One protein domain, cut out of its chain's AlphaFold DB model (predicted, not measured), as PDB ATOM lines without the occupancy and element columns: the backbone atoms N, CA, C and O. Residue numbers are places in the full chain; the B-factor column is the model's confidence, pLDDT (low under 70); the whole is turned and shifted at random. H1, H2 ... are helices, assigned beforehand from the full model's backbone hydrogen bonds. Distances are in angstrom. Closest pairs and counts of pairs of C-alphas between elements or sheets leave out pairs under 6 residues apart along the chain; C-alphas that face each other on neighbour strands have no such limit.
ATOM      1  N   SER A 150     270.515 203.912 252.808       88.44
ATOM      2  CA  SER A 150     269.823 202.797 252.160       88.44
ATOM      3  C   SER A 150     270.637 201.494 252.222       88.44
ATOM      4  O   SER A 150     270.057 200.436 252.477       88.44
ATOM      5  N   GLU A 151     271.967 201.596 252.132       88.81
ATOM      6  CA  GLU A 151     272.933 200.490 252.127       88.81
ATOM      7  C   GLU A 151     273.205 199.910 253.526       88.81
ATOM      8  O   GLU A 151     273.757 198.815 253.658       88.81
ATOM      9  N   LEU A 152     272.795 200.601 254.594       87.88
ATOM     10  CA  LEU A 152     272.959 200.106 255.958       87.88
ATOM     11  C   LEU A 152     272.021 198.922 256.240       87.88
ATOM     12  O   LEU A 152     270.810 198.968 255.985       87.88
ATOM     13  N   ASN A 153     272.571 197.869 256.846       88.44
ATOM     14  CA  ASN A 153     271.783 196.731 257.310       88.44
ATOM     15  C   ASN A 153     270.885 197.115 258.509       88.44
ATOM     16  O   ASN A 153     271.053 198.164 259.137       88.44
ATOM     17  N   PHE A 154     269.920 196.248 258.833       89.31
ATOM     18  CA  PHE A 154     268.974 196.482 259.933       89.31
ATOM     19  C   PHE A 154     269.674 196.769 261.268       89.31
ATOM     20  O   PHE A 154     269.267 197.666 262.000       89.31
ATOM     21  N   PHE A 155     270.756 196.048 261.560       85.56
ATOM     22  CA  PHE A 155     271.496 196.194 262.807       85.56
ATOM     23  C   PHE A 155     272.177 197.567 262.925       85.56
ATOM     24  O   PHE A 155     272.032 198.237 263.942       85.56
ATOM     25  N   HIS A 156     272.844 198.042 261.872       83.12
ATOM     26  CA  HIS A 156     273.457 199.372 261.841       83.12
ATOM     27  C   HIS A 156     272.409 200.486 261.939       83.12
ATOM     28  O   HIS A 156     272.628 201.476 262.635       83.12
ATOM     29  N   LYS A 157     271.247 200.311 261.295       88.31
ATOM     30  CA  LYS A 157     270.116 201.246 261.411       88.31
ATOM     31  C   LYS A 157     269.577 201.305 262.840       88.31
ATOM     32  O   LYS A 157     269.296 202.395 263.328       88.31
ATOM     33  N   LEU A 158     269.484 200.158 263.514       85.06
ATOM     34  CA  LEU A 158     269.078 200.080 264.915       85.06
ATOM     35  C   LEU A 158     270.093 200.776 265.834       85.06
ATOM     36  O   LEU A 158     269.682 201.567 266.676       85.06
ATOM     37  N   ILE A 159     271.399 200.559 265.627       83.25
ATOM     38  CA  ILE A 159     272.460 201.241 266.390       83.25
ATOM     39  C   ILE A 159     272.362 202.759 266.225       83.25
ATOM     40  O   ILE A 159     272.344 203.484 267.218       83.25
ATOM     41  N   LEU A 160     272.268 203.257 264.988       83.50
ATOM     42  CA  LEU A 160     272.131 204.694 264.745       83.50
ATOM     43  C   LEU A 160     270.889 205.252 265.438       83.50
ATOM     44  O   LEU A 160     270.997 206.243 266.150       83.50
ATOM     45  N   LEU A 161     269.740 204.583 265.294       83.69
ATOM     46  CA  LEU A 161     268.507 204.987 265.962       83.69
ATOM     47  C   LEU A 161     268.700 205.089 267.477       83.69
ATOM     48  O   LEU A 161     268.295 206.090 268.055       83.69
ATOM     49  N   THR A 162     269.338 204.098 268.109       81.00
ATOM     50  CA  THR A 162     269.604 204.134 269.555       81.00
ATOM     51  C   THR A 162     270.516 205.291 269.947       81.00
ATOM     52  O   THR A 162     270.183 206.026 270.870       81.00
ATOM     53  N   LEU A 163     271.605 205.524 269.207       78.12
ATOM     54  CA  LEU A 163     272.522 206.633 269.473       78.12
ATOM     55  C   LEU A 163     271.819 207.988 269.368       78.12
ATOM     56  O   LEU A 163     271.977 208.818 270.258       78.12
ATOM     57  N   PHE A 164     271.007 208.188 268.327       78.75
ATOM     58  CA  PHE A 164     270.210 209.404 268.175       78.75
ATOM     59  C   PHE A 164     269.212 209.558 269.319       78.75
ATOM     60  O   PHE A 164     269.210 210.594 269.964       78.75
ATOM     61  N   ARG A 165     268.433 208.519 269.644       77.38
ATOM     62  CA  ARG A 165     267.417 208.574 270.712       77.38
ATOM     63  C   ARG A 165     267.980 208.946 272.081       77.38
ATOM     64  O   ARG A 165     267.243 209.483 272.898       77.38
ATOM     65  N   MET A 166     269.236 208.596 272.332       74.88
ATOM     66  CA  MET A 166     269.908 208.806 273.614       74.88
ATOM     67  C   MET A 166     270.686 210.120 273.681       74.88
ATOM     68  O   MET A 166     270.960 210.624 274.768       74.88
ATOM     69  N   GLN A 167     271.078 210.657 272.525       75.75
ATOM     70  CA  GLN A 167     271.793 211.926 272.421       75.75
ATOM     71  C   GLN A 167     270.908 213.060 271.945       75.75
ATOM     72  O   GLN A 167     271.430 214.119 271.651       75.75
ATOM     73  N   THR A 168     269.601 212.885 271.847       77.50
ATOM     74  CA  THR A 168     268.701 213.999 271.571       77.50
ATOM     75  C   THR A 168     268.022 214.474 272.839       77.50
ATOM     76  O   THR A 168     267.839 213.716 273.795       77.50
ATOM     77  N   ASP A 169     267.633 215.740 272.829       73.50
ATOM     78  CA  ASP A 169     266.658 216.262 273.772       73.50
ATOM     79  C   ASP A 169     265.283 215.591 273.583       73.50
ATOM     80  O   ASP A 169     265.050 214.840 272.630       73.50
ATOM     81  N   GLU A 170     264.365 215.827 274.521       70.31
ATOM     82  CA  GLU A 170     263.034 215.199 274.522       70.31
ATOM     83  C   GLU A 170     262.224 215.512 273.250       70.31
ATOM     84  O   GLU A 170     261.387 214.705 272.836       70.31
ATOM     85  N   GLU A 171     262.507 216.655 272.618       77.25
ATOM     86  CA  GLU A 171     261.841 217.158 271.412       77.25
ATOM     87  C   GLU A 171     262.560 216.775 270.102       77.25
ATOM     88  O   GLU A 171     262.007 216.980 269.022       77.25
ATOM     89  N   PHE A 172     263.735 216.134 270.175       72.50
ATOM     90  CA  PHE A 172     264.569 215.750 269.026       72.50
ATOM     91  C   PHE A 172     265.035 216.922 268.146       72.50
ATOM     92  O   PHE A 172     265.327 216.727 266.962       72.50
ATOM     93  N   GLU A 173     265.126 218.128 268.703       79.31
ATOM     94  CA  GLU A 173     265.585 219.314 267.978       79.31
ATOM     95  C   GLU A 173     267.115 219.386 267.899       79.31
ATOM     96  O   GLU A 173     267.662 219.864 266.898       79.31
ATOM     97  N   TYR A 174     267.826 218.877 268.914       77.31
ATOM     98  CA  TYR A 174     269.283 219.004 269.015       77.31
ATOM     99  C   TYR A 174     269.969 217.688 269.382       77.31
ATOM    100  O   TYR A 174     269.489 216.923 270.213       77.31
ATOM    101  N   ILE A 175     271.153 217.458 268.801       80.06
ATOM    102  CA  ILE A 175     272.075 216.411 269.257       80.06
ATOM    103  C   ILE A 175     272.909 216.991 270.406       80.06
ATOM    104  O   ILE A 175     273.720 217.899 270.209       80.06
ATOM    105  N   LEU A 176     272.694 216.466 271.604       78.81
ATOM    106  CA  LEU A 176     273.391 216.768 272.843       78.81
ATOM    107  C   LEU A 176     274.839 216.272 272.805       78.81
ATOM    108  O   LEU A 176     275.173 215.233 272.231       78.81
ATOM    109  N   SER A 177     275.711 217.019 273.478       72.88
ATOM    110  CA  SER A 177     277.116 216.648 273.637       72.88
ATOM    111  C   SER A 177     277.281 215.364 274.459       72.88
ATOM    112  O   SER A 177     276.499 215.073 275.363       72.88
ATOM    113  N   LEU A 178     278.389 214.652 274.228       67.69
ATOM    114  CA  LEU A 178     278.826 213.515 275.045       67.69
ATOM    115  C   LEU A 178     279.189 213.858 276.495       67.69
ATOM    116  O   LEU A 178     279.455 212.943 277.274       67.69
ATOM    117  N   ASP A 179     279.139 215.131 276.875       66.00
ATOM    118  CA  ASP A 179     279.304 215.600 278.256       66.00
ATOM    119  C   ASP A 179     278.049 216.323 278.781       66.00
ATOM    120  O   ASP A 179     278.053 216.855 279.888       66.00
ATOM    121  N   ASP A 180     276.954 216.330 278.014       72.06
ATOM    122  CA  ASP A 180     275.733 217.050 278.371       72.06
ATOM    123  C   ASP A 180     275.006 216.383 279.560       72.06
ATOM    124  O   ASP A 180     274.800 215.160 279.522       72.06
ATOM    125  N   PRO A 181     274.640 217.144 280.612       68.44
ATOM    126  CA  PRO A 181     273.967 216.619 281.798       68.44
ATOM    127  C   PRO A 181     272.480 216.300 281.580       68.44
ATOM    128  O   PRO A 181     271.904 215.598 282.404       68.44
ATOM    129  N   PHE A 182     271.859 216.800 280.506       66.38
ATOM    130  CA  PHE A 182     270.447 216.567 280.175       66.38
ATOM    131  C   PHE A 182     270.228 215.352 279.276       66.38
ATOM    132  O   PHE A 182     269.123 215.136 278.780       66.38
ATOM    133  N   ARG A 183     271.266 214.541 279.049       66.31
ATOM    134  CA  ARG A 183     271.102 213.287 278.319       66.31
ATOM    135  C   ARG A 183     270.126 212.372 279.036       66.31
ATOM    136  O   ARG A 183     270.205 212.177 280.247       66.31
ATOM    137  N   THR A 184     269.229 211.803 278.243       59.94
ATOM    138  CA  THR A 184     268.127 210.977 278.726       59.94
ATOM    139  C   THR A 184     268.638 209.712 279.410       59.94
ATOM    140  O   THR A 184     268.099 209.362 280.454       59.94
ATOM    141  N   GLU A 185     269.703 209.074 278.898       62.94
ATOM    142  CA  GLU A 185     270.352 207.911 279.529       62.94
ATOM    143  C   GLU A 185     271.862 207.811 279.219       62.94
ATOM    144  O   GLU A 185     272.333 208.245 278.165       62.94
ATOM    145  N   ALA A 186     272.628 207.211 280.139       61.34
ATOM    146  CA  ALA A 186     274.047 206.896 279.942       61.34
ATOM    147  C   ALA A 186     274.216 205.648 279.051       61.34
ATOM    148  O   ALA A 186     273.489 204.669 279.213       61.34
ATOM    149  N   LEU A 187     275.186 205.653 278.126       63.66
ATOM    150  CA  LEU A 187     275.425 204.527 277.199       63.66
ATOM    151  C   LEU A 187     276.033 203.305 277.881       63.66
ATOM    152  O   LEU A 187     275.911 202.178 277.401       63.66
ATOM    153  N   SER A 188     276.699 203.533 278.999       65.25
ATOM    154  CA  SER A 188     277.369 202.535 279.798       65.25
ATOM    155  C   SER A 188     277.425 202.996 281.260       65.25
ATOM    156  O   SER A 188     277.125 204.150 281.571       65.25
ATOM    157  N   PRO A 189     277.820 202.116 282.196       69.88
ATOM    158  CA  PRO A 189     277.826 202.437 283.622       69.88
ATOM    159  C   PRO A 189     278.740 203.607 284.021       69.88
ATOM    160  O   PRO A 189     278.614 204.115 285.133       69.88
ATOM    161  N   THR A 190     279.688 204.012 283.166       71.75
ATOM    162  CA  THR A 190     280.616 205.115 283.450       71.75
ATOM    163  C   THR A 190     280.913 205.941 282.199       71.75
ATOM    164  O   THR A 190     281.023 205.408 281.100       71.75
ATOM    165  N   VAL A 191     281.166 207.242 282.372       68.00
ATOM    166  CA  VAL A 191     281.531 208.162 281.272       68.00
ATOM    167  C   VAL A 191     282.793 207.702 280.516       68.00
ATOM    168  O   VAL A 191     282.922 207.900 279.311       68.00
ATOM    169  N   GLN A 192     283.733 207.043 281.199       70.81
ATOM    170  CA  GLN A 192     284.940 206.494 280.566       70.81
ATOM    171  C   GLN A 192     284.642 205.312 279.641       70.81
ATOM    172  O   GLN A 192     285.249 205.218 278.575       70.81
ATOM    173  N   MET A 193     283.687 204.455 280.006       65.00
ATOM    174  CA  MET A 193     283.236 203.371 279.135       65.00
ATOM    175  C   MET A 193     282.452 203.907 277.929       65.00
ATOM    176  O   MET A 193     282.632 203.380 276.834       65.00
ATOM    177  N   ASP A 194     281.692 205.000 278.074       68.25
ATOM    178  CA  ASP A 194     281.033 205.663 276.937       68.25
ATOM    179  C   ASP A 194     282.071 206.101 275.895       68.25
ATOM    180  O   ASP A 194     281.969 205.758 274.715       68.25
ATOM    181  N   LEU A 195     283.124 206.795 276.340       68.12
ATOM    182  CA  LEU A 195     284.214 207.246 275.473       68.12
ATOM    183  C   LEU A 195     284.942 206.079 274.786       68.12
ATOM    184  O   LEU A 195     285.322 206.200 273.620       68.12
ATOM    185  N   GLU A 196     285.141 204.949 275.470       70.88
ATOM    186  CA  GLU A 196     285.738 203.747 274.871       70.88
ATOM    187  C   GLU A 196     284.824 203.076 273.842       70.88
ATOM    188  O   GLU A 196     285.297 202.689 272.769       70.88
ATOM    189  N   CYS A 197     283.524 202.968 274.125       68.44
ATOM    190  CA  CYS A 197     282.538 202.436 273.190       68.44
ATOM    191  C   CYS A 197     282.489 203.269 271.902       68.44
ATOM    192  O   CYS A 197     282.499 202.696 270.810       68.44
ATOM    193  N   PHE A 198     282.533 204.601 272.003       66.88
ATOM    194  CA  PHE A 198     282.597 205.478 270.831       66.88
ATOM    195  C   PHE A 198     283.898 205.359 270.049       66.88
ATOM    196  O   PHE A 198     283.857 205.291 268.820       66.88
ATOM    197  N   LYS A 199     285.048 205.294 270.731       66.19
ATOM    198  CA  LYS A 199     286.345 205.085 270.069       66.19
ATOM    199  C   LYS A 199     286.354 203.778 269.279       66.19
ATOM    200  O   LYS A 199     286.684 203.794 268.097       66.19
ATOM    201  N   ARG A 200     285.883 202.680 269.879       65.25
ATOM    202  CA  ARG A 200     285.759 201.380 269.199       65.25
ATOM    203  C   ARG A 200     284.774 201.404 268.036       65.25
ATOM    204  O   ARG A 200     285.064 200.829 266.992       65.25
ATOM    205  N   ALA A 201     283.630 202.069 268.181       61.81
ATOM    206  CA  ALA A 201     282.664 202.206 267.092       61.81
ATOM    207  C   ALA A 201     283.257 202.988 265.903       61.81
ATOM    208  O   ALA A 201     283.099 202.577 264.754       61.81
ATOM    209  N   LEU A 202     284.006 204.062 266.178       56.12
ATOM    210  CA  LEU A 202     284.727 204.844 265.168       56.12
ATOM    211  C   LEU A 202     285.852 204.043 264.491       56.12
ATOM    212  O   LEU A 202     286.030 204.163 263.278       56.12
ATOM    213  N   GLU A 203     286.586 203.216 265.238       54.81
ATOM    214  CA  GLU A 203     287.639 202.326 264.718       54.81
ATOM    215  C   GLU A 203     287.072 201.226 263.809       54.81
ATOM    216  O   GLU A 203     287.608 200.974 262.726       54.81
ATOM    217  N   LEU A 204     285.955 200.604 264.200       50.75
ATOM    218  CA  LEU A 204     285.270 199.583 263.402       50.75
ATOM    219  C   LEU A 204     284.690 200.163 262.104       50.75
ATOM    220  O   LEU A 204     284.749 199.517 261.056       50.75
ATOM    221  N   TRP A 205     284.192 201.400 262.148       47.62
ATOM    222  CA  TRP A 205     283.745 202.125 260.956       47.62
ATOM    223  C   TRP A 205     284.898 202.537 260.032       47.62
ATOM    224  O   TRP A 205     284.741 202.463 258.818       47.62
ATOM    225  N   CYS A 206     286.067 202.911 260.567       44.12
ATOM    226  CA  CYS A 206     287.264 203.164 259.750       44.12
ATOM    227  C   CYS A 206     287.846 201.888 259.121       44.12
ATOM    228  O   CYS A 206     288.392 201.956 258.029       44.12
ATOM    229  N   SER A 207     287.725 200.736 259.785       41.09
ATOM    230  CA  SER A 207     288.271 199.454 259.305       41.09
ATOM    231  C   SER A 207     287.417 198.782 258.221       41.09
ATOM    232  O   SER A 207     287.823 197.768 257.660       41.09
ATOM    233  N   SER A 208     286.223 199.322 257.958       40.72
ATOM    234  CA  SER A 208     285.260 198.798 256.981       40.72
ATOM    235  C   SER A 208     285.169 199.650 255.702       40.72
ATOM    236  O   SER A 208     284.297 199.391 254.873       40.72
TER     237      SER A 208
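AT A GLANCE: This is residues 150 to 208 of the 209 residues of an uncharacterized protein of Aeromonas veronii (UniProt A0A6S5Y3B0). The model is an open U: H2, the longest helix, is one arm, H1 is the other, and the long looped stretch of residues 168 to 190 joins them at one end. A gap lies between the arms, whose far ends, residues 153 to 159 and 199 to 208, stand free. The printed part has 59 residues with two named helices, H1 then H2, and no named strand; its class is all helix. It is only just compact, close to loose, with a radius of gyration of the C-alphas of 12.4 A and spans of 32 by 26 by 16 A.

HOW THE PARTS SIT: H2, residues 191 to 206, and H1, residues 154 to 167, are apart, with no C-alpha of the one within 8 A of the other. In both helices every O i to N i+4 pair is within hydrogen-bond range.

IN THESE COORDINATES: H2 measures 22.8 A from first to last C-alpha and ends at C-alpha 206 (287.264, 203.164, 259.750). H1 measures 20.1 A and begins at C-alpha 154 (268.974, 196.482, 259.933).

THE WHOLE: The C-alphas farthest apart, of Glu 171 and Ser 207, are 34.0 A apart. The printed part has no cut, and the link H1 to H2, 23 residues, is long. Mean pLDDT of the printed part is 71.1; 27 residues are under 70, among them 181 to 189 and 197 to 208.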